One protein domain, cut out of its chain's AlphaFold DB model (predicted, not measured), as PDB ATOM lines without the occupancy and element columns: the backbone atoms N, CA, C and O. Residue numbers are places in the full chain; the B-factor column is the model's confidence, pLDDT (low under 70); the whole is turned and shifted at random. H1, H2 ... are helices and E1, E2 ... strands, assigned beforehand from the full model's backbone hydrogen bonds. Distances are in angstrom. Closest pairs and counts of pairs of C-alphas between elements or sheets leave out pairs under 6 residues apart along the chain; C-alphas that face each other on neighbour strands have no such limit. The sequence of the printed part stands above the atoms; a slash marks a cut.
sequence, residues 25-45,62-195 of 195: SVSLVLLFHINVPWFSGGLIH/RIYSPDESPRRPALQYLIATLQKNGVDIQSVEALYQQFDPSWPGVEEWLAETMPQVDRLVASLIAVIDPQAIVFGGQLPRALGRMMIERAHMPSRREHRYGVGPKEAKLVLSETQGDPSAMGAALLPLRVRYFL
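This is residues 25 to 45 and 62 to 195 of the 195 residues of the protein "ROK family transcriptional regulator" of Agrobacterium deltaense NCPPB 1641 (UniProt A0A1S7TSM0). A small sheet of five strands has H5 packed over E5 and the far part of the long helix H4 near it, while H4's first part runs beyond the strands to join H2 and H3 in a cluster at one end. H1 packs on H4 away from the sheet; two parts stick out, the loop of residues 157 to 162 and residues 181 to 195, mostly H6. The printed part has 155 residues with six named helices and five named strands; along the chain three strands come first, then four helices, then E4, H5, E5 and H6; the sheet is branched and mixed, with E1 antiparallel to E2 and to E3 and parallel to E4, and E4 parallel to E5, and the class is mixed, helices and strands. The whole is compact, with a radius of gyration of the C-alphas of 16.7 A and spans of 49 by 47 by 29 A.

E1, residues 25 to 33, has three neighbours: E2, residues 36 to 38, and E3, residues 41 to 45, on one side, E4, residues 132 to 137, on the other. E1 and E2 are an antiparallel hairpin, with N 36 and O 33 at 2.9 A; E2 runs on into E3 at 45 degrees. E1 and E3 are antiparallel, with N 27 and O 42 at 2.9 A. E1 and E4 are parallel, with N 28 and O 134 at 2.8 A. E4 is parallel to E5, residues 169 to 172, with N 135 and O 171 at 2.8 A. H5, residues 141 to 150, is over E5 at a height over the sheet of 8.2 A, their closest C-alphas, of Ile 148 and Leu 170, 6.4 A apart; E4, H5 and E5 form a strand-helix-strand unit, two parallel strands with a helix between, its crossover right-handed. H4, residues 106 to 128, is the hub and only grazes the sheet; it has a kink of 44 degrees near residue 113. With residues 106 to 109 alone it touches H2, residues 75 to 84, at a shallow tilt of 15 degrees, opposite ways, closest at C-alphas 78 and 109, 6.0 A. H4 only just touches H5, and also H1, residues 66 to 71, with 3 pairs of C-alphas within 8 A each, closest at C-alphas 114 and 147, 7.1 A, and 71 and 113, 5.3 A. H3, residues 92 to 98, touches H2, closest at C-alphas 75 and 92, 6.9 A. H6, residues 179 to 193, touches no helix and only grazes the sheet with residues 179 to 180. Every O i to N i+4 pair is within hydrogen-bond range in H2, H3 and H5, against 17 of 19 in H4, 9 of 11 in H6 and 0 of 2 in H1, where 2 of 3 O i to N i+3 pairs are.

E1 begins at C-alpha 25, (-13.261, -13.760, -18.126), and is 24.4 A long. H4 is 30.4 A long, from C-alpha 106 at (-12.275, -13.236, 10.230), and H6 20.4 A, ending at C-alpha 193, (-2.741, -29.375, -29.519).

The C-alphas of Gly 86 and Leu 195, the two farthest apart, are 51.8 A apart. Residues 46 to 61 are not printed, and C-alphas 45 and 62 are 20.5 A apart across this cut. H5 to E5 is a long link of 18 residues. The mean pLDDT of the printed part is 80.2; 39 residues are under 70, among them residues 25 to 40, 158 to 166 and 176 to 184.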
ATOM      1  N   SER A  25     -13.165 -13.398 -19.538       58.06
ATOM      2  CA  SER A  25     -13.261 -13.760 -18.126       58.06
ATOM      3  C   SER A  25     -12.037 -13.220 -17.406       58.06
ATOM      4  O   SER A  25     -10.908 -13.346 -17.878       58.06
ATOM      5  N   VAL A  26     -12.247 -12.580 -16.264       56.88
ATOM      6  CA  VAL A  26     -11.145 -12.187 -15.391       56.88
ATOM      7  C   VAL A  26     -10.974 -13.300 -14.376       56.88
ATOM      8  O   VAL A  26     -11.904 -13.635 -13.645       56.88
ATOM      9  N   SER A  27      -9.787 -13.887 -14.331       55.69
ATOM     10  CA  SER A  27      -9.427 -14.816 -13.267       55.69
ATOM     11  C   SER A  27      -8.612 -14.053 -12.236       55.69
ATOM     12  O   SER A  27      -7.469 -13.688 -12.492       55.69
ATOM     13  N   LEU A  28      -9.189 -13.781 -11.071       55.28
ATOM     14  CA  LEU A  28      -8.430 -13.256  -9.948       55.28
ATOM     15  C   LEU A  28      -7.740 -14.431  -9.244       55.28
ATOM     16  O   LEU A  28      -8.396 -15.329  -8.714       55.28
ATOM     17  N   VAL A  29      -6.409 -14.441  -9.257       53.19
ATOM     18  CA  VAL A  29      -5.603 -15.535  -8.705       53.19
ATOM     19  C   VAL A  29      -4.720 -14.985  -7.597       53.19
ATOM     20  O   VAL A  29      -3.648 -14.437  -7.842       53.19
ATOM     21  N   LEU A  30      -5.166 -15.176  -6.358       50.50
ATOM     22  CA  LEU A  30      -4.368 -14.866  -5.178       50.50
ATOM     23  C   LEU A  30      -3.173 -15.823  -5.100       50.50
ATOM     24  O   LEU A  30      -3.333 -16.995  -4.753       50.50
ATOM     25  N   LEU A  31      -1.990 -15.325  -5.453       41.25
ATOM     26  CA  LEU A  31      -0.743 -16.083  -5.477       41.25
ATOM     27  C   LEU A  31       0.080 -15.793  -4.228       41.25
ATOM     28  O   LEU A  31       0.746 -14.767  -4.133       41.25
ATOM     29  N   PHE A  32       0.074 -16.732  -3.289       42.34
ATOM     30  CA  PHE A  32       0.926 -16.667  -2.112       42.34
ATOM     31  C   PHE A  32       2.185 -17.491  -2.311       42.34
ATOM     32  O   PHE A  32       2.132 -18.694  -2.551       42.34
ATOM     33  N   HIS A  33       3.331 -16.838  -2.161       36.56
ATOM     34  CA  HIS A  33       4.591 -17.528  -1.952       36.56
ATOM     35  C   HIS A  33       5.211 -17.025  -0.649       36.56
ATOM     36  O   HIS A  33       5.058 -15.859  -0.292       36.56
ATOM     37  N   ILE A  34       5.912 -17.912   0.061       34.62
ATOM     38  CA  ILE A  34       6.381 -17.739   1.451       34.62
ATOM     39  C   ILE A  34       7.277 -16.493   1.631       34.62
ATOM     40  O   ILE A  34       7.399 -15.979   2.735       34.62
ATOM     41  N   ASN A  35       7.831 -15.950   0.542       30.92
ATOM     42  CA  ASN A  35       8.670 -14.749   0.549       30.92
ATOM     43  C   ASN A  35       8.106 -13.560  -0.236       30.92
ATOM     44  O   ASN A  35       8.789 -12.545  -0.360       30.92
ATOM     45  N   VAL A  36       6.884 -13.650  -0.773       46.12
ATOM     46  CA  VAL A  36       6.279 -12.523  -1.481       46.12
ATOM     47  C   VAL A  36       4.764 -12.396  -1.250       46.12
ATOM     48  O   VAL A  36       3.985 -13.258  -1.666       46.12
ATOM     49  N   PRO A  37       4.314 -11.288  -0.634       55.16
ATOM     50  CA  PRO A  37       2.904 -11.007  -0.415       55.16
ATOM     51  C   PRO A  37       2.281 -10.399  -1.680       55.16
ATOM     52  O   PRO A  37       2.067  -9.180  -1.747       55.16
ATOM     53  N   TRP A  38       2.021 -11.217  -2.703       56.44
ATOM     54  CA  TRP A  38       1.411 -10.742  -3.946       56.44
ATOM     55  C   TRP A  38      -0.076 -11.096  -4.026       56.44
ATOM     56  O   TRP A  38      -0.500 -12.241  -4.092       56.44
ATOM     57  N   PHE A  39      -0.890 -10.053  -4.088       66.56
ATOM     58  CA  PHE A  39      -2.216 -10.117  -4.678       66.56
ATOM     59  C   PHE A  39      -2.046  -9.975  -6.193       66.56
ATOM     60  O   PHE A  39      -1.377  -9.043  -6.630       66.56
ATOM     61  N   SER A  40      -2.591 -10.865  -7.016       67.81
ATOM     62  CA  SER A  40      -2.539 -10.674  -8.470       67.81
ATOM     63  C   SER A  40      -3.690 -11.400  -9.155       67.81
ATOM     64  O   SER A  40      -4.562 -11.980  -8.511       67.81
ATOM     65  N   GLY A  41      -3.741 -11.332 -10.473       77.00
ATOM     66  CA  GLY A  41      -4.671 -12.102 -11.272       77.00
ATOM     67  C   GLY A  41      -4.191 -12.233 -12.703       77.00
ATOM     68  O   GLY A  41      -3.030 -11.999 -13.028       77.00
ATOM     69  N   GLY A  42      -5.111 -12.644 -13.560       81.38
ATOM     70  CA  GLY A  42      -4.906 -12.772 -14.987       81.38
ATOM     71  C   GLY A  42      -6.187 -12.442 -15.733       81.38
ATOM     72  O   GLY A  42      -7.302 -12.679 -15.256       81.38
ATOM     73  N   LEU A  43      -6.028 -11.893 -16.930       83.31
ATOM     74  CA  LEU A  43      -7.139 -11.710 -17.848       83.31
ATOM     75  C   LEU A  43      -7.157 -12.866 -18.843       83.31
ATOM     76  O   LEU A  43      -6.133 -13.179 -19.445       83.31
ATOM     77  N   ILE A  44      -8.318 -13.480 -19.042       82.50
ATOM     78  CA  ILE A  44      -8.549 -14.451 -20.106       82.50
ATOM     79  C   ILE A  44      -9.511 -13.824 -21.117       82.50
ATOM     80  O   ILE A  44     -10.641 -13.472 -20.789       82.50
ATOM     81  N   HIS A  45      -9.084 -13.700 -22.367       82.12
ATOM     82  CA  HIS A  45      -9.884 -13.172 -23.466       82.12
ATOM     83  C   HIS A  45      -9.982 -14.219 -24.577       82.12
ATOM     84  O   HIS A  45      -8.962 -14.681 -25.084       82.12
ATOM     85  N   ARG A  62      -1.347  -3.453  -8.442       79.25
ATOM     86  CA  ARG A  62      -0.886  -2.097  -8.769       79.25
ATOM     87  C   ARG A  62      -1.975  -1.034  -8.709       79.25
ATOM     88  O   ARG A  62      -1.667   0.144  -8.834       79.25
ATOM     89  N   ILE A  63      -3.229  -1.440  -8.519       80.56
ATOM     90  CA  ILE A  63      -4.351  -0.524  -8.292       80.56
ATOM     91  C   ILE A  63      -4.258   0.114  -6.897       80.56
ATOM     92  O   ILE A  63      -4.777   1.207  -6.695       80.56
ATOM     93  N   TYR A  64      -3.612  -0.556  -5.939       81.62
ATOM     94  CA  TYR A  64      -3.522  -0.092  -4.557       81.62
ATOM     95  C   TYR A  64      -2.273   0.760  -4.338       81.62
ATOM     96  O   TYR A  64      -1.160   0.353  -4.686       81.62
ATOM     97  N   SER A  65      -2.456   1.916  -3.707       83.81
ATOM     98  CA  SER A  65      -1.343   2.757  -3.267       83.81
ATOM     99  C   SER A  65      -0.602   2.116  -2.078       83.81
ATOM    100  O   SER A  65      -1.170   1.275  -1.373       83.81
ATOM    101  N   PRO A  66       0.664   2.487  -1.804       81.19
ATOM    102  CA  PRO A  66       1.431   1.915  -0.691       81.19
ATOM    103  C   PRO A  66       0.747   2.031   0.683       81.19
ATOM    104  O   PRO A  66       0.842   1.110   1.493       81.19
ATOM    105  N   ASP A  67       0.010   3.115   0.929       85.31
ATOM    106  CA  ASP A  67      -0.783   3.363   2.144       85.31
ATOM    107  C   ASP A  67      -2.051   2.491   2.248       85.31
ATOM    108  O   ASP A  67      -2.613   2.292   3.329       85.31
ATOM    109  N   GLU A  68      -2.490   1.910   1.133       82.31
ATOM    110  CA  GLU A  68      -3.600   0.957   1.071       82.31
ATOM    111  C   GLU A  68      -3.121  -0.496   1.189       82.31
ATOM    112  O   GLU A  68      -3.934  -1.402   1.374       82.31
ATOM    113  N   SER A  69      -1.803  -0.726   1.134       74.69
ATOM    114  CA  SER A  69      -1.196  -2.061   1.129       74.69
ATOM    115  C   SER A  69      -1.651  -2.965   2.285       74.69
ATOM    116  O   SER A  69      -1.923  -4.131   2.011       74.69
ATOM    117  N   PRO A  70      -1.830  -2.493   3.538       78.19
ATOM    118  CA  PRO A  70      -2.327  -3.344   4.625       78.19
ATOM    119  C   PRO A  70      -3.782  -3.808   4.465       78.19
ATOM    120  O   PRO A  70      -4.169  -4.809   5.055       78.19
ATOM    121  N   ARG A  71      -4.588  -3.087   3.675       80.56
ATOM    122  CA  ARG A  71      -6.031  -3.329   3.490       80.56
ATOM    123  C   ARG A  71      -6.352  -4.062   2.189       80.56
ATOM    124  O   ARG A  71      -7.515  -4.320   1.885       80.56
ATOM    125  N   ARG A  72      -5.338  -4.367   1.374       81.69
ATOM    126  CA  ARG A  72      -5.538  -5.106   0.123       81.69
ATOM    127  C   ARG A  72      -5.951  -6.556   0.428       81.69
ATOM    128  O   ARG A  72      -5.494  -7.111   1.427       81.69
ATOM    129  N   PRO A  73      -6.750  -7.195  -0.445       83.69
ATOM    130  CA  PRO A  73      -7.298  -8.539  -0.234       83.69
ATOM    131  C   PRO A  73      -6.257  -9.654  -0.344       83.69
ATOM    132  O   PRO A  73      -6.245 -10.450  -1.279       83.69
ATOM    133  N   ALA A  74      -5.364  -9.711   0.637       84.94
ATOM    134  CA  ALA A  74      -4.233 -10.611   0.670       84.94
ATOM    135  C   ALA A  74      -4.220 -11.378   2.011       84.94
ATOM    136  O   ALA A  74      -4.265 -10.790   3.092       84.94
ATOM    137  N   LEU A  75      -4.197 -12.713   1.925       88.06
ATOM    138  CA  LEU A  75      -4.347 -13.662   3.032       88.06
ATOM    139  C   LEU A  75      -3.296 -13.530   4.139       88.06
ATOM    140  O   LEU A  75      -3.575 -13.923   5.262       88.06
ATOM    141  N   GLN A  76      -2.119 -12.960   3.884       86.12
ATOM    142  CA  GLN A  76      -1.145 -12.699   4.947       86.12
ATOM    143  C   GLN A  76      -1.668 -11.692   5.977       86.12
ATOM    144  O   GLN A  76      -1.346 -11.816   7.154       86.12
ATOM    145  N   TYR A  77      -2.486 -10.718   5.557       89.62
ATOM    146  CA  TYR A  77      -3.111  -9.794   6.503       89.62
ATOM    147  C   TYR A  77      -4.209 -10.498   7.295       89.62
ATOM    148  O   TYR A  77      -4.313 -10.265   8.492       89.62
ATOM    149  N   LEU A  78      -4.943 -11.431   6.675       92.31
ATOM    150  CA  LEU A  78      -5.869 -12.293   7.410       92.31
ATOM    151  C   LEU A  78      -5.120 -13.133   8.448       92.31
ATOM    152  O   LEU A  78      -5.516 -13.146   9.603       92.31
ATOM    153  N   ILE A  79      -4.016 -13.783   8.069       93.00
ATOM    154  CA  ILE A  79      -3.183 -14.560   8.998       93.00
ATOM    155  C   ILE A  79      -2.711 -13.680  10.159       93.00
ATOM    156  O   ILE A  79      -2.857 -14.079  11.308       93.00
ATOM    157  N   ALA A  80      -2.216 -12.470   9.887       91.94
ATOM    158  CA  ALA A  80      -1.794 -11.544  10.936       91.94
ATOM    159  C   ALA A  80      -2.954 -11.163  11.879       91.94
ATOM    160  O   ALA A  80      -2.779 -11.158  13.099       91.94
ATOM    161  N   THR A  81      -4.147 -10.889  11.341       94.81
ATOM    162  CA  THR A  81      -5.347 -10.596  12.139       94.81
ATOM    163  C   THR A  81      -5.787 -11.804  12.969       94.81
ATOM    164  O   THR A  81      -6.111 -11.649  14.145       94.81
ATOM    165  N   LEU A  82      -5.750 -13.012  12.405       96.31
ATOM    166  CA  LEU A  82      -6.052 -14.263  13.106       96.31
ATOM    167  C   LEU A  82      -5.066 -14.509  14.261       96.31
ATOM    168  O   LEU A  82      -5.484 -14.756  15.390       96.31
ATOM    169  N   GLN A  83      -3.764 -14.355  14.010       95.69
ATOM    170  CA  GLN A  83      -2.707 -14.508  15.016       95.69
ATOM    171  C   GLN A  83      -2.846 -13.496  16.158       95.69
ATOM    172  O   GLN A  83      -2.759 -13.867  17.328       95.69
ATOM    173  N   LYS A  84      -3.127 -12.226  15.839       96.31
ATOM    174  CA  LYS A  84      -3.424 -11.174  16.830       96.31
ATOM    175  C   LYS A  84      -4.607 -11.553  17.730       96.31
ATOM    176  O   LYS A  84      -4.622 -11.185  18.901       96.31
ATOM    177  N   ASN A  85      -5.572 -12.293  17.191       96.56
ATOM    178  CA  ASN A  85      -6.758 -12.778  17.892       96.56
ATOM    179  C   ASN A  85      -6.577 -14.182  18.521       96.56
ATOM    180  O   ASN A  85      -7.546 -14.772  18.995       96.56
ATOM    181  N   GLY A  86      -5.347 -14.711  18.569       96.75
ATOM    182  CA  GLY A  86      -5.012 -15.959  19.266       96.75
ATOM    183  C   GLY A  86      -5.201 -17.244  18.454       96.75
ATOM    184  O   GLY A  86      -5.140 -18.331  19.025       96.75
ATOM    185  N   VAL A  87      -5.421 -17.149  17.140       97.12
ATOM    186  CA  VAL A  87      -5.525 -18.311  16.246       97.12
ATOM    187  C   VAL A  87      -4.137 -18.694  15.730       97.12
ATOM    188  O   VAL A  87      -3.458 -17.891  15.089       97.12
ATOM    189  N   ASP A  88      -3.719 -19.936  15.983       94.06
ATOM    190  CA  ASP A  88      -2.403 -20.435  15.573       94.06
ATOM    191  C   ASP A  88      -2.406 -20.939  14.120       94.06
ATOM    192  O   ASP A  88      -2.598 -22.121  13.839       94.06
ATOM    193  N   ILE A  89      -2.207 -20.017  13.178       92.69
ATOM    194  CA  ILE A  89      -2.002 -20.317  11.757       92.69
ATOM    195  C   ILE A  89      -0.712 -19.652  11.296       92.69
ATOM    196  O   ILE A  89      -0.566 -18.439  11.393       92.69
ATOM    197  N   GLN A  90       0.220 -20.446  10.768       86.81
ATOM    198  CA  GLN A  90       1.574 -19.990  10.412       86.81
ATOM    199  C   GLN A  90       1.836 -19.957   8.898       86.81
ATOM    200  O   GLN A  90       2.913 -19.563   8.456       86.81
ATOM    201  N   SER A  91       0.876 -20.390   8.074       86.38
ATOM    202  CA  SER A  91       1.037 -20.413   6.620       86.38
ATOM    203  C   SER A  91      -0.294 -20.305   5.882       86.38
ATOM    204  O   SER A  91      -1.359 -20.620   6.414       86.38
ATOM    205  N   VAL A  92      -0.226 -19.886   4.617       84.69
ATOM    206  CA  VAL A  92      -1.397 -19.828   3.729       84.69
ATOM    207  C   VAL A  92      -1.914 -21.223   3.396       84.69
ATOM    208  O   VAL A  92      -3.112 -21.404   3.234       84.69
ATOM    209  N   GLU A  93      -1.040 -22.226   3.350       85.19
ATOM    210  CA  GLU A  93      -1.469 -23.609   3.161       85.19
ATOM    211  C   GLU A  93      -2.233 -24.141   4.380       85.19
ATOM    212  O   GLU A  93      -3.296 -24.737   4.217       85.19
ATOM    213  N   ALA A  94      -1.764 -23.851   5.599       89.31
ATOM    214  CA  ALA A  94      -2.504 -24.175   6.817       89.31
ATOM    215  C   ALA A  94      -3.858 -23.454   6.846       89.31
ATOM    216  O   ALA A  94      -4.881 -24.089   7.098       89.31
ATOM    217  N   LEU A  95      -3.878 -22.162   6.490       90.69
ATOM    218  CA  LEU A  95      -5.116 -21.405   6.320       90.69
ATOM    219  C   LEU A  95      -6.041 -22.092   5.307       90.69
ATOM    220  O   LEU A  95      -7.197 -22.336   5.613       90.69
ATOM    221  N   TYR A  96      -5.551 -22.449   4.121       87.81
ATOM    222  CA  TYR A  96      -6.353 -23.079   3.072       87.81
ATOM    223  C   TYR A  96      -7.013 -24.388   3.522       87.81
ATOM    224  O   TYR A  96      -8.182 -24.617   3.214       87.81
ATOM    225  N   GLN A  97      -6.281 -25.224   4.259       89.25
ATOM    226  CA  GLN A  97      -6.746 -26.546   4.690       89.25
ATOM    227  C   GLN A  97      -7.657 -26.506   5.921       89.25
ATOM    228  O   GLN A  97      -8.540 -27.350   6.052       89.25
ATOM    229  N   GLN A  98      -7.429 -25.562   6.834       94.12
ATOM    230  CA  GLN A  98      -8.033 -25.569   8.171       94.12
ATOM    231  C   GLN A  98      -8.988 -24.399   8.407       94.12
ATOM    232  O   GLN A  98      -9.539 -24.303   9.496       94.12
ATOM    233  N   PHE A  99      -9.166 -23.508   7.420       95.38
ATOM    234  CA  PHE A  99      -9.963 -22.294   7.574       95.38
ATOM    235  C   PHE A  99     -11.337 -22.578   8.185       95.38
ATOM    236  O   PHE A  99     -12.148 -23.306   7.607       95.38
ATOM    237  N   ASP A 100     -11.612 -21.904   9.297       96.94
ATOM    238  CA  ASP A 100     -12.913 -21.883   9.948       96.94
ATOM    239  C   ASP A 100     -13.490 -20.454   9.893       96.94
ATOM    240  O   ASP A 100     -12.865 -19.517  10.402       96.94
ATOM    241  N   PRO A 101     -14.682 -20.254   9.297       97.12
ATOM    242  CA  PRO A 101     -15.360 -18.957   9.278       97.12
ATOM    243  C   PRO A 101     -15.619 -18.352  10.666       97.12
ATOM    244  O   PRO A 101     -15.801 -17.142  10.771       97.12
ATOM    245  N   SER A 102     -15.683 -19.182  11.711       97.38
ATOM    246  CA  SER A 102     -15.978 -18.770  13.088       97.38
ATOM    247  C   SER A 102     -14.765 -18.252  13.860       97.38
ATOM    248  O   SER A 102     -14.921 -17.766  14.982       97.38
ATOM    249  N   TRP A 103     -13.561 -18.328  13.284       97.88
ATOM    250  CA  TRP A 103     -12.358 -17.855  13.955       97.88
ATOM    251  C   TRP A 103     -12.417 -16.356  14.282       97.88
ATOM    252  O   TRP A 103     -12.847 -15.542  13.453       97.88
ATOM    253  N   PRO A 104     -11.944 -15.955  15.477       97.56
ATOM    254  CA  PRO A 104     -11.890 -14.549  15.837       97.56
ATOM    255  C   PRO A 104     -10.936 -13.808  14.890       97.56
ATOM    256  O   PRO A 104      -9.852 -14.290  14.566       97.56
ATOM    257  N   GLY A 105     -11.364 -12.637  14.418       96.31
ATOM    258  CA  GLY A 105     -10.622 -11.824  13.451       96.31
ATOM    259  C   GLY A 105     -11.036 -12.005  11.984       96.31
ATOM    260  O   GLY A 105     -10.712 -11.142  11.171       96.31
ATOM    261  N   VAL A 106     -11.796 -13.052  11.621       97.06
ATOM    262  CA  VAL A 106     -12.275 -13.236  10.230       97.06
ATOM    263  C   VAL A 106     -13.190 -12.088   9.800       97.06
ATOM    264  O   VAL A 106     -12.951 -11.468   8.766       97.06
ATOM    265  N   GLU A 107     -14.216 -11.770  10.594       97.12
ATOM    266  CA  GLU A 107     -15.137 -10.667  10.274       97.12
ATOM    267  C   GLU A 107     -14.459  -9.290  10.367       97.12
ATOM    268  O   GLU A 107     -14.746  -8.428   9.541       97.12
ATOM    269  N   GLU A 108     -13.525  -9.092  11.310       95.75
ATOM    270  CA  GLU A 108     -12.695  -7.871  11.405       95.75
ATOM    271  C   GLU A 108     -11.940  -7.652  10.090       95.75
ATOM    272  O   GLU A 108     -12.066  -6.608   9.449       95.75
ATOM    273  N   TRP A 109     -11.229  -8.681   9.626       95.06
ATOM    274  CA  TRP A 109     -10.474  -8.615   8.383       95.06
ATOM    275  C   TRP A 109     -11.370  -8.419   7.152       95.06
ATOM    276  O   TRP A 109     -11.031  -7.629   6.266       95.06
ATOM    277  N   LEU A 110     -12.518  -9.106   7.083       95.31
ATOM    278  CA  LEU A 110     -13.479  -8.932   5.991       95.31
ATOM    279  C   LEU A 110     -14.012  -7.496   5.948       95.31
ATOM    280  O   LEU A 110     -14.054  -6.909   4.868       95.31
ATOM    281  N   ALA A 111     -14.368  -6.909   7.091       94.94
ATOM    282  CA  ALA A 111     -14.863  -5.536   7.158       94.94
ATOM    283  C   ALA A 111     -13.834  -4.515   6.639       94.94
ATOM    284  O   ALA A 111     -14.199  -3.571   5.935       94.94
ATOM    285  N   GLU A 112     -12.549  -4.723   6.925       92.62
ATOM    286  CA  GLU A 112     -11.471  -3.849   6.444       92.62
ATOM    287  C   GLU A 112     -11.129  -4.067   4.962       92.62
ATOM    288  O   GLU A 112     -10.778  -3.121   4.250       92.62
ATOM    289  N   THR A 113     -11.237  -5.309   4.489       90.88
ATOM    290  CA  THR A 113     -10.770  -5.728   3.161       90.88
ATOM    291  C   THR A 113     -11.829  -5.567   2.072       90.88
ATOM    292  O   THR A 113     -11.504  -5.214   0.933       90.88
ATOM    293  N   MET A 114     -13.104  -5.816   2.382       92.75
ATOM    294  CA  MET A 114     -14.185  -5.816   1.389       92.75
ATOM    295  C   MET A 114     -14.319  -4.507   0.594       92.75
ATOM    296  O   MET A 114     -14.476  -4.603  -0.623       92.75
ATOM    297  N   PRO A 115     -14.133  -3.299   1.167       91.75
ATOM    298  CA  PRO A 115     -14.139  -2.064   0.377       91.75
ATOM    299  C   PRO A 115     -13.110  -2.058  -0.768       91.75
ATOM    300  O   PRO A 115     -13.361  -1.515  -1.847       91.75
ATOM    301  N   GLN A 116     -11.952  -2.693  -0.563       88.38
ATOM    302  CA  GLN A 116     -10.900  -2.805  -1.575       88.38
ATOM    303  C   GLN A 116     -11.225  -3.855  -2.643       88.38
ATOM    304  O   GLN A 116     -10.849  -3.682  -3.808       88.38
ATOM    305  N   VAL A 117     -11.943  -4.917  -2.267       89.25
ATOM    306  CA  VAL A 117     -12.489  -5.917  -3.197       89.25
ATOM    307  C   VAL A 117     -13.581  -5.292  -4.059       89.25
ATOM    308  O   VAL A 117     -13.542  -5.432  -5.278       89.25
ATOM    309  N   ASP A 118     -14.502  -4.544  -3.456       90.56
ATOM    310  CA  ASP A 118     -15.597  -3.868  -4.154       90.56
ATOM    311  C   ASP A 118     -15.073  -2.857  -5.172       90.56
ATOM    312  O   ASP A 118     -15.548  -2.809  -6.311       90.56
ATOM    313  N   ARG A 119     -14.052  -2.074  -4.794       89.00
ATOM    314  CA  ARG A 119     -13.377  -1.154  -5.715       89.00
ATOM    315  C   ARG A 119     -12.788  -1.904  -6.901       89.00
ATOM    316  O   ARG A 119     -13.019  -1.503  -8.037       89.00
ATOM    317  N   LEU A 120     -12.074  -3.000  -6.651       87.06
ATOM    318  CA  LEU A 120     -11.486  -3.807  -7.714       87.06
ATOM    319  C   LEU A 120     -12.553  -4.397  -8.640       87.06
ATOM    320  O   LEU A 120     -12.447  -4.242  -9.853       87.06
ATOM    321  N   VAL A 121     -13.581  -5.044  -8.090       88.31
ATOM    322  CA  VAL A 121     -14.684  -5.628  -8.869       88.31
ATOM    323  C   VAL A 121     -15.348  -4.556  -9.729       88.31
ATOM    324  O   VAL A 121     -15.538  -4.761 -10.928       88.31
ATOM    325  N   ALA A 122     -15.627  -3.383  -9.156       88.62
ATOM    326  CA  ALA A 122     -16.195  -2.262  -9.892       88.62
ATOM    327  C   ALA A 122     -15.282  -1.776 -11.025       88.62
ATOM    328  O   ALA A 122     -15.763  -1.551 -12.134       88.62
ATOM    329  N   SER A 123     -13.976  -1.648 -10.775       87.69
ATOM    330  CA  SER A 123     -12.995  -1.262 -11.794       87.69
ATOM    331  C   SER A 123     -12.899  -2.292 -12.920       87.69
ATOM    332  O   SER A 123     -12.882  -1.911 -14.087       87.69
ATOM    333  N   LEU A 124     -12.884  -3.587 -12.596       87.12
ATOM    334  CA  LEU A 124     -12.848  -4.659 -13.594       87.12
ATOM    335  C   LEU A 124     -14.098  -4.637 -14.472       87.12
ATOM    336  O   LEU A 124     -13.979  -4.694 -15.693       87.12
ATOM    337  N   ILE A 125     -15.279  -4.497 -13.869       86.88
ATOM    338  CA  ILE A 125     -16.543  -4.386 -14.608       86.88
ATOM    339  C   ILE A 125     -16.537  -3.148 -15.508       86.88
ATOM    340  O   ILE A 125     -16.851  -3.255 -16.686       86.88
ATOM    341  N   ALA A 126     -16.134  -1.990 -14.987       86.25
ATOM    342  CA  ALA A 126     -16.187  -0.735 -15.732       86.25
ATOM    343  C   ALA A 126     -15.182  -0.655 -16.896       86.25
ATOM    344  O   ALA A 126     -15.471  -0.003 -17.896       86.25
ATOM    345  N   VAL A 127     -14.000  -1.267 -16.759       86.94
ATOM    346  CA  VAL A 127     -12.907  -1.139 -17.741       86.94
ATOM    347  C   VAL A 127     -12.859  -2.314 -18.715       86.94
ATOM    348  O   VAL A 127     -12.542  -2.121 -19.887       86.94
ATOM    349  N   ILE A 128     -13.132  -3.529 -18.237       86.62
ATOM    350  CA  ILE A 128     -12.951  -4.770 -19.007       86.62
ATOM    351  C   ILE A 128     -14.285  -5.365 -19.464       86.62
ATOM    352  O   ILE A 128     -14.306  -6.059 -20.477       86.62
ATOM    353  N   ASP A 129     -15.369  -5.115 -18.723       85.94
ATOM    354  CA  ASP A 129     -16.691  -5.724 -18.931       85.94
ATOM    355  C   ASP A 129     -16.639  -7.265 -19.069       85.94
ATOM    356  O   ASP A 129     -16.990  -7.840 -20.106       85.94
ATOM    357  N   PRO A 130     -16.117  -7.987 -18.054       86.06
ATOM    358  CA  PRO A 130     -15.973  -9.428 -18.141       86.06
ATOM    359  C   PRO A 130     -17.308 -10.138 -17.904       86.06
ATOM    360  O   PRO A 130     -18.144  -9.714 -17.113       86.06
ATOM    361  N   GLN A 131     -17.462 -11.321 -18.494       84.94
ATOM    362  CA  GLN A 131     -18.613 -12.186 -18.221       84.94
ATOM    363  C   GLN A 131     -18.570 -12.793 -16.813       84.94
ATOM    364  O   GLN A 131     -19.612 -13.084 -16.221       84.94
ATOM    365  N   ALA A 132     -17.367 -13.010 -16.279       86.38
ATOM    366  CA  ALA A 132     -17.159 -13.537 -14.941       86.38
ATOM    367  C   ALA A 132     -15.864 -13.012 -14.316       86.38
ATOM    368  O   ALA A 132     -14.873 -12.787 -15.019       86.38
ATOM    369  N   ILE A 133     -15.885 -12.873 -12.992       87.12
ATOM    370  CA  ILE A 133     -14.719 -12.645 -12.140       87.12
ATOM    371  C   ILE A 133     -14.582 -13.872 -11.241       87.12
ATOM    372  O   ILE A 133     -15.451 -14.157 -10.415       87.12
ATOM    373  N   VAL A 134     -13.500 -14.622 -11.432       85.62
ATOM    374  CA  VAL A 134     -13.234 -15.859 -10.692       85.62
ATOM    375  C   VAL A 134     -12.370 -15.548  -9.479       85.62
ATOM    376  O   VAL A 134     -11.268 -15.040  -9.641       85.62
ATOM    377  N   PHE A 135     -12.832 -15.895  -8.283       85.50
ATOM    378  CA  PHE A 135     -12.056 -15.865  -7.046       85.50
ATOM    379  C   PHE A 135     -11.333 -17.206  -6.890       85.50
ATOM    380  O   PHE A 135     -11.968 -18.243  -6.669       85.50
ATOM    381  N   GLY A 136     -10.010 -17.205  -7.048       79.12
ATOM    382  CA  GLY A 136      -9.192 -18.418  -7.025       79.12
ATOM    383  C   GLY A 136      -7.871 -18.266  -6.275       79.12
ATOM    384  O   GLY A 136      -7.729 -17.441  -5.374       79.12
ATOM    385  N   GLY A 137      -6.892 -19.088  -6.658       79.06
ATOM    386  CA  GLY A 137      -5.621 -19.214  -5.942       79.06
ATOM    387  C   GLY A 137      -5.761 -20.080  -4.691       79.06
ATOM    388  O   GLY A 137      -6.549 -21.025  -4.671       79.06
ATOM    389  N   GLN A 138      -5.026 -19.731  -3.637       80.38
ATOM    390  CA  GLN A 138      -5.086 -20.405  -2.331       80.38
ATOM    391  C   GLN A 138      -6.171 -19.822  -1.407       80.38
ATOM    392  O   GLN A 138      -6.050 -19.855  -0.186       80.38
ATOM    393  N   LEU A 139      -7.236 -19.256  -1.978       85.25
ATOM    394  CA  LEU A 139      -8.371 -18.741  -1.218       85.25
ATOM    395  C   LEU A 139      -9.217 -19.911  -0.679       85.25
ATOM    396  O   LEU A 139      -9.746 -20.677  -1.492       85.25
ATOM    397  N   PRO A 140      -9.403 -20.055   0.651       89.88
ATOM    398  CA  PRO A 140     -10.322 -21.052   1.188       89.88
ATOM    399  C   PRO A 140     -11.724 -20.873   0.597       89.88
ATOM    400  O   PRO A 140     -12.245 -19.757   0.538       89.88
ATOM    401  N   ARG A 141     -12.376 -21.967   0.181       89.38
ATOM    402  CA  ARG A 141     -13.694 -21.888  -0.483       89.38
ATOM    403  C   ARG A 141     -14.750 -21.198   0.377       89.38
ATOM    404  O   ARG A 141     -15.557 -20.446  -0.160       89.38
ATOM    405  N   ALA A 142     -14.760 -21.454   1.686       94.12
ATOM    406  CA  ALA A 142     -15.705 -20.806   2.591       94.12
ATOM    407  C   ALA A 142     -15.460 -19.290   2.660       94.12
ATOM    408  O   ALA A 142     -16.401 -18.527   2.463       94.12
ATOM    409  N   LEU A 143     -14.201 -18.857   2.800       93.88
ATOM    410  CA  LEU A 143     -13.837 -17.439   2.774       93.88
ATOM    411  C   LEU A 143     -14.239 -16.771   1.454       93.88
ATOM    412  O   LEU A 143     -14.838 -15.700   1.451       93.88
ATOM    413  N   GLY A 144     -13.973 -17.423   0.322       91.44
ATOM    414  CA  GLY A 144     -14.360 -16.892  -0.981       91.44
ATOM    415  C   GLY A 144     -15.877 -16.735  -1.147       91.44
ATOM    416  O   GLY A 144     -16.316 -15.737  -1.714       91.44
ATOM    417  N   ARG A 145     -16.694 -17.658  -0.611       94.62
ATOM    418  CA  ARG A 145     -18.163 -17.484  -0.568       94.62
ATOM    419  C   ARG A 145     -18.551 -16.271   0.266       94.62
ATOM    420  O   ARG A 145     -19.305 -15.438  -0.221       94.62
ATOM    421  N   MET A 146     -17.971 -16.136   1.460       95.81
ATOM    422  CA  MET A 146     -18.225 -14.993   2.343       95.81
ATOM    423  C   MET A 146     -17.915 -13.658   1.654       95.81
ATOM    424  O   MET A 146     -18.683 -12.708   1.810       95.81
ATOM    425  N   MET A 147     -16.826 -13.590   0.879       93.94
ATOM    426  CA  MET A 147     -16.455 -12.406   0.097       93.94
ATOM    427  C   MET A 147     -17.441 -12.139  -1.047       93.94
ATOM    428  O   MET A 147     -17.896 -11.010  -1.206       93.94
ATOM    429  N   ILE A 148     -17.804 -13.164  -1.828       91.50
ATOM    430  CA  ILE A 148     -18.756 -13.030  -2.945       91.50
ATOM    431  C   ILE A 148     -20.132 -12.568  -2.451       91.50
ATOM    432  O   ILE A 148     -20.736 -11.689  -3.059       91.50
ATOM    433  N   GLU A 149     -20.619 -13.126  -1.343       93.56
ATOM    434  CA  GLU A 149     -21.916 -12.770  -0.750       93.56
ATOM    435  C   GLU A 149     -21.956 -11.317  -0.251       93.56
ATOM    436  O   GLU A 149     -22.999 -10.668  -0.334       93.56
ATOM    437  N   ARG A 150     -20.818 -10.797   0.230       93.25
ATOM    438  CA  ARG A 150     -20.670  -9.416   0.722       93.25
ATOM    439  C   ARG A 150     -20.388  -8.399  -0.382       93.25
ATOM    440  O   ARG A 150     -20.545  -7.209  -0.136       93.25
ATOM    441  N   ALA A 151     -19.954  -8.833  -1.564       90.12
ATOM    442  CA  ALA A 151     -19.500  -7.926  -2.612       90.12
ATOM    443  C   ALA A 151     -20.609  -6.962  -3.076       90.12
ATOM    444  O   ALA A 151     -21.713  -7.367  -3.466       90.12
ATOM    445  N   HIS A 152     -20.299  -5.666  -3.093       88.62
ATOM    446  CA  HIS A 152     -21.210  -4.619  -3.551       88.62
ATOM    447  C   HIS A 152     -21.089  -4.406  -5.064       88.62
ATOM    448  O   HIS A 152     -20.253  -3.643  -5.556       88.62
ATOM    449  N   MET A 153     -21.983  -5.051  -5.818       84.94
ATOM    450  CA  MET A 153     -22.011  -4.959  -7.282       84.94
ATOM    451  C   MET A 153     -22.358  -3.537  -7.778       84.94
ATOM    452  O   MET A 153     -23.303  -2.925  -7.268       84.94
ATOM    453  N   PRO A 154     -21.659  -2.991  -8.800       80.00
ATOM    454  CA  PRO A 154     -21.910  -1.639  -9.327       80.00
ATOM    455  C   PRO A 154     -23.334  -1.411  -9.845       80.00
ATOM    456  O   PRO A 154     -23.870  -0.310  -9.762       80.00
ATOM    457  N   SER A 155     -23.957  -2.461 -10.363       74.00
ATOM    458  CA  SER A 155     -25.359  -2.519 -10.785       74.00
ATOM    459  C   SER A 155     -26.368  -2.200  -9.677       74.00
ATOM    460  O   SER A 155     -27.461  -1.742  -9.988       74.00
ATOM    461  N   ARG A 156     -26.014  -2.387  -8.399       72.19
ATOM    462  CA  ARG A 156     -26.880  -2.089  -7.244       72.19
ATOM    463  C   ARG A 156     -26.846  -0.617  -6.824       72.19
ATOM    464  O   ARG A 156     -27.583  -0.228  -5.926       72.19
ATOM    465  N   ARG A 157     -25.970   0.195  -7.428       74.12
ATOM    466  CA  ARG A 157     -25.899   1.646  -7.193       74.12
ATOM    467  C   ARG A 157     -27.081   2.346  -7.868       74.12
ATOM    468  O   ARG A 157     -27.697   1.783  -8.766       74.12
ATOM    469  N   GLU A 158     -27.394   3.572  -7.458       68.25
ATOM    470  CA  GLU A 158     -28.414   4.364  -8.151       68.25
ATOM    471  C   GLU A 158     -27.982   4.642  -9.597       68.25
ATOM    472  O   GLU A 158     -26.933   5.236  -9.851       68.25
ATOM    473  N   HIS A 159     -28.802   4.203 -10.553       67.25
ATOM    474  CA  HIS A 159     -28.567   4.430 -11.977       67.25
ATOM    475  C   HIS A 159     -29.469   5.543 -12.483       67.25
ATOM    476  O   HIS A 159     -30.669   5.550 -12.208       67.25
ATOM    477  N   ARG A 160     -28.910   6.432 -13.314       62.59
ATOM    478  CA  ARG A 160     -29.610   7.590 -13.905       62.59
ATOM    479  C   ARG A 160     -30.933   7.227 -14.599       62.59
ATOM    480  O   ARG A 160     -31.821   8.067 -14.672       62.59
ATOM    481  N   TYR A 161     -31.058   5.994 -15.093       69.44
ATOM    482  CA  TYR A 161     -32.246   5.492 -15.790       69.44
ATOM    483  C   TYR A 161     -32.901   4.282 -15.102       69.44
ATOM    484  O   TYR A 161     -33.686   3.580 -15.730       69.44
ATOM    485  N   GLY A 162     -32.557   3.987 -13.842       63.31
ATOM    486  CA  GLY A 162     -33.140   2.870 -13.082       63.31
ATOM    487  C   GLY A 162     -32.766   1.462 -13.571       63.31
ATOM    488  O   GLY A 162     -33.230   0.482 -12.998       63.31
ATOM    489  N   VAL A 163     -31.917   1.344 -14.599       61.94
ATOM    490  CA  VAL A 163     -31.423   0.068 -15.134       61.94
ATOM    491  C   VAL A 163     -29.900   0.054 -15.047       61.94
ATOM    492  O   VAL A 163     -29.233   0.870 -15.682       61.94
ATOM    493  N   GLY A 164     -29.360  -0.860 -14.242       62.34
ATOM    494  CA  GLY A 164     -27.922  -1.105 -14.160       62.34
ATOM    495  C   GLY A 164     -27.399  -1.939 -15.340       62.34
ATOM    496  O   GLY A 164     -28.181  -2.607 -16.022       62.34
ATOM    497  N   PRO A 165     -26.081  -1.924 -15.602       65.31
ATOM    498  CA  PRO A 165     -25.468  -2.778 -16.618       65.31
ATOM    499  C   PRO A 165     -25.659  -4.268 -16.291       65.31
ATOM    500  O   PRO A 165     -25.834  -4.641 -15.129       65.31
ATOM    501  N   LYS A 166     -25.598  -5.134 -17.316       69.81
ATOM    502  CA  LYS A 166     -25.543  -6.591 -17.103       69.81
ATOM    503  C   LYS A 166     -24.306  -6.917 -16.262       69.81
ATOM    504  O   LYS A 166     -23.225  -6.418 -16.540       69.81
ATOM    505  N   GLU A 167     -24.481  -7.727 -15.226       74.06
ATOM    506  CA  GLU A 167     -23.418  -7.990 -14.256       74.06
ATOM    507  C   GLU A 167     -22.475  -9.111 -14.698       74.06
ATOM    508  O   GLU A 167     -22.911 -10.159 -15.187       74.06
ATOM    509  N   ALA A 168     -21.182  -8.921 -14.426       85.06
ATOM    510  CA  ALA A 168     -20.227 -10.017 -14.362       85.06
ATOM    511  C   ALA A 168     -20.641 -11.001 -13.259       85.06
ATOM    512  O   ALA A 168     -20.974 -10.595 -12.144       85.06
ATOM    513  N   LYS A 169     -20.571 -12.307 -13.524       88.25
ATOM    514  CA  LYS A 169     -20.782 -13.317 -12.479       88.25
ATOM    515  C   LYS A 169     -19.559 -13.393 -11.570       88.25
ATOM    516  O   LYS A 169     -18.458 -13.657 -12.051       88.25
ATOM    517  N   LEU A 170     -19.746 -13.233 -10.264       88.31
ATOM    518  CA  LEU A 170     -18.708 -13.564  -9.290       88.31
ATOM    519  C   LEU A 170     -18.786 -15.062  -8.988       88.31
ATOM    520  O   LEU A 170     -19.839 -15.560  -8.588       88.31
ATOM    521  N   VAL A 171     -17.698 -15.794  -9.216       87.06
ATOM    522  CA  VAL A 171     -17.668 -17.256  -9.046       87.06
ATOM    523  C   VAL A 171     -16.407 -17.697  -8.320       87.06
ATOM    524  O   VAL A 171     -15.382 -17.025  -8.373       87.06
ATOM    525  N   LEU A 172     -16.467 -18.850  -7.657       84.69
ATOM    526  CA  LEU A 172     -15.273 -19.499  -7.124       84.69
ATOM    527  C   LEU A 172     -14.570 -20.315  -8.201       84.69
ATOM    528  O   LEU A 172     -15.215 -20.925  -9.052       84.69
ATOM    529  N   SER A 173     -13.247 -20.388  -8.103       81.94
ATOM    530  CA  SER A 173     -12.464 -21.351  -8.866       81.94
ATOM    531  C   SER A 173     -12.866 -22.787  -8.509       81.94
ATOM    532  O   SER A 173     -12.957 -23.161  -7.335       81.94
ATOM    533  N   GLU A 174     -13.079 -23.614  -9.533       80.06
ATOM    534  CA  GLU A 174     -13.339 -25.049  -9.370       80.06
ATOM    535  C   GLU A 174     -12.047 -25.875  -9.285       80.06
ATOM    536  O   GLU A 174     -12.072 -27.023  -8.842       80.06
ATOM    537  N   THR A 175     -10.921 -25.267  -9.656       71.69
ATOM    538  CA  THR A 175      -9.590 -25.869  -9.702       71.69
ATOM    539  C   THR A 175      -9.116 -26.302  -8.311       71.69
ATOM    540  O   THR A 175      -9.137 -25.506  -7.372       71.69
ATOM    541  N   GLN A 176      -8.680 -27.560  -8.180       67.69
ATOM    542  CA  GLN A 176      -8.111 -28.122  -6.949       67.69
ATOM    543  C   GLN A 176      -6.588 -28.235  -7.063       67.69
ATOM    544  O   GLN A 176      -6.097 -28.773  -8.050       67.69
ATOM    545  N   GLY A 177      -5.850 -27.777  -6.050       66.31
ATOM    546  CA  GLY A 177      -4.386 -27.674  -6.094       66.31
ATOM    547  C   GLY A 177      -3.922 -26.282  -6.529       66.31
ATOM    548  O   GLY A 177      -4.697 -25.334  -6.450       66.31
ATOM    549  N   ASP A 178      -2.671 -26.148  -6.974       68.50
ATOM    550  CA  ASP A 178      -2.080 -24.863  -7.376       68.50
ATOM    551  C   ASP A 178      -2.545 -24.443  -8.791       68.50
ATOM    552  O   ASP A 178      -2.097 -25.025  -9.791       68.50
ATOM    553  N   PRO A 179      -3.430 -23.431  -8.922       66.38
ATOM    554  CA  PRO A 179      -3.958 -22.999 -10.216       66.38
ATOM    555  C   PRO A 179      -2.889 -22.397 -11.125       66.38
ATOM    556  O   PRO A 179      -3.023 -22.464 -12.347       66.38
ATOM    557  N   SER A 180      -1.826 -21.828 -10.559       66.06
ATOM    558  CA  SER A 180      -0.731 -21.238 -11.321       66.06
ATOM    559  C   SER A 180       0.198 -22.304 -11.868       66.06
ATOM    560  O   SER A 180       0.549 -22.239 -13.046       66.06
ATOM    561  N   ALA A 181       0.519 -23.327 -11.074       65.62
ATOM    562  CA  ALA A 181       1.254 -24.488 -11.565       65.62
ATOM    563  C   ALA A 181       0.474 -25.211 -12.676       65.62
ATOM    564  O   ALA A 181       1.034 -25.511 -13.732       65.62
ATOM    565  N   MET A 182      -0.833 -25.427 -12.485       65.31
ATOM    566  CA  MET A 182      -1.690 -26.022 -13.517       65.31
ATOM    567  C   MET A 182      -1.787 -25.151 -14.769       65.31
ATOM    568  O   MET A 182      -1.626 -25.656 -15.877       65.31
ATOM    569  N   GLY A 183      -2.002 -23.844 -14.612       68.06
ATOM    570  CA  GLY A 183      -2.042 -22.902 -15.729       68.06
ATOM    571  C   GLY A 183      -0.742 -22.917 -16.532       68.06
ATOM    572  O   GLY A 183      -0.783 -23.060 -17.753       68.06
ATOM    573  N   ALA A 184       0.406 -22.866 -15.852       69.56
ATOM    574  CA  ALA A 184       1.723 -22.944 -16.476       69.56
ATOM    575  C   ALA A 184       1.944 -24.279 -17.209       69.56
ATOM    576  O   ALA A 184       2.428 -24.278 -18.339       69.56
ATOM    577  N   ALA A 185       1.536 -25.405 -16.616       74.88
ATOM    578  CA  ALA A 185       1.644 -26.729 -17.231       74.88
ATOM    579  C   ALA A 185       0.733 -26.908 -18.461       74.88
ATOM    580  O   ALA A 185       1.049 -27.689 -19.362       74.88
ATOM    581  N   LEU A 186      -0.386 -26.180 -18.530       76.88
ATOM    582  CA  LEU A 186      -1.303 -26.214 -19.670       76.88
ATOM    583  C   LEU A 186      -0.819 -25.366 -20.855       76.88
ATOM    584  O   LEU A 186      -1.222 -25.645 -21.986       76.88
ATOM    585  N   LEU A 187       0.061 -24.377 -20.643       73.19
ATOM    586  CA  LEU A 187       0.563 -23.515 -21.726       73.19
ATOM    587  C   LEU A 187       1.237 -24.314 -22.867       73.19
ATOM    588  O   LEU A 187       0.838 -24.117 -24.018       73.19
ATOM    589  N   PRO A 188       2.179 -25.252 -22.614       69.44
ATOM    590  CA  PRO A 188       2.813 -26.042 -23.675       69.44
ATOM    591  C   PRO A 188       1.837 -26.977 -24.397       69.44
ATOM    592  O   PRO A 188       1.874 -27.089 -25.623       69.44
ATOM    593  N   LEU A 189       0.941 -27.635 -23.649       72.06
ATOM    594  CA  LEU A 189      -0.069 -28.537 -24.216       72.06
ATOM    595  C   LEU A 189      -1.000 -27.782 -25.158       72.06
ATOM    596  O   LEU A 189      -1.350 -28.274 -26.230       72.06
ATOM    597  N   ARG A 190      -1.347 -26.554 -24.784       67.44
ATOM    598  CA  ARG A 190      -2.153 -25.684 -25.616       67.44
ATOM    599  C   ARG A 190      -1.486 -25.335 -26.937       67.44
ATOM    600  O   ARG A 190      -2.102 -25.541 -27.977       67.44
ATOM    601  N   VAL A 191      -0.246 -24.849 -26.893       70.88
ATOM    602  CA  VAL A 191       0.517 -24.503 -28.105       70.88
ATOM    603  C   VAL A 191       0.622 -25.711 -29.040       70.88
ATOM    604  O   VAL A 191       0.595 -25.558 -30.256       70.88
ATOM    605  N   ARG A 192       0.709 -26.926 -28.485       71.56
ATOM    606  CA  ARG A 192       0.902 -28.144 -29.275       71.56
ATOM    607  C   ARG A 192      -0.376 -28.742 -29.875       71.56
ATOM    608  O   ARG A 192      -0.264 -29.384 -30.923       71.56
ATOM    609  N   TYR A 193      -1.525 -28.601 -29.209       66.44
ATOM    610  CA  TYR A 193      -2.741 -29.375 -29.519       66.44
ATOM    611  C   TYR A 193      -4.025 -28.551 -29.697       66.44
ATOM    612  O   TYR A 193      -5.034 -29.115 -30.112       66.44
ATOM    613  N   PHE A 194      -4.021 -27.257 -29.369       61.56
ATOM    614  CA  PHE A 194      -5.230 -26.421 -29.337       61.56
ATOM    615  C   PHE A 194      -5.064 -25.081 -30.080       61.56
ATOM    616  O   PHE A 194      -5.870 -24.169 -29.877       61.56
ATOM    617  N   LEU A 195      -4.011 -24.963 -30.897       54.59
ATOM    618  CA  LEU A 195      -3.833 -23.920 -31.912       54.59
ATOM    619  C   LEU A 195      -4.283 -24.438 -33.278       54.59
ATOM    620  O   LEU A 195      -3.964 -25.611 -33.584       54.59
TER     621      LEU A 195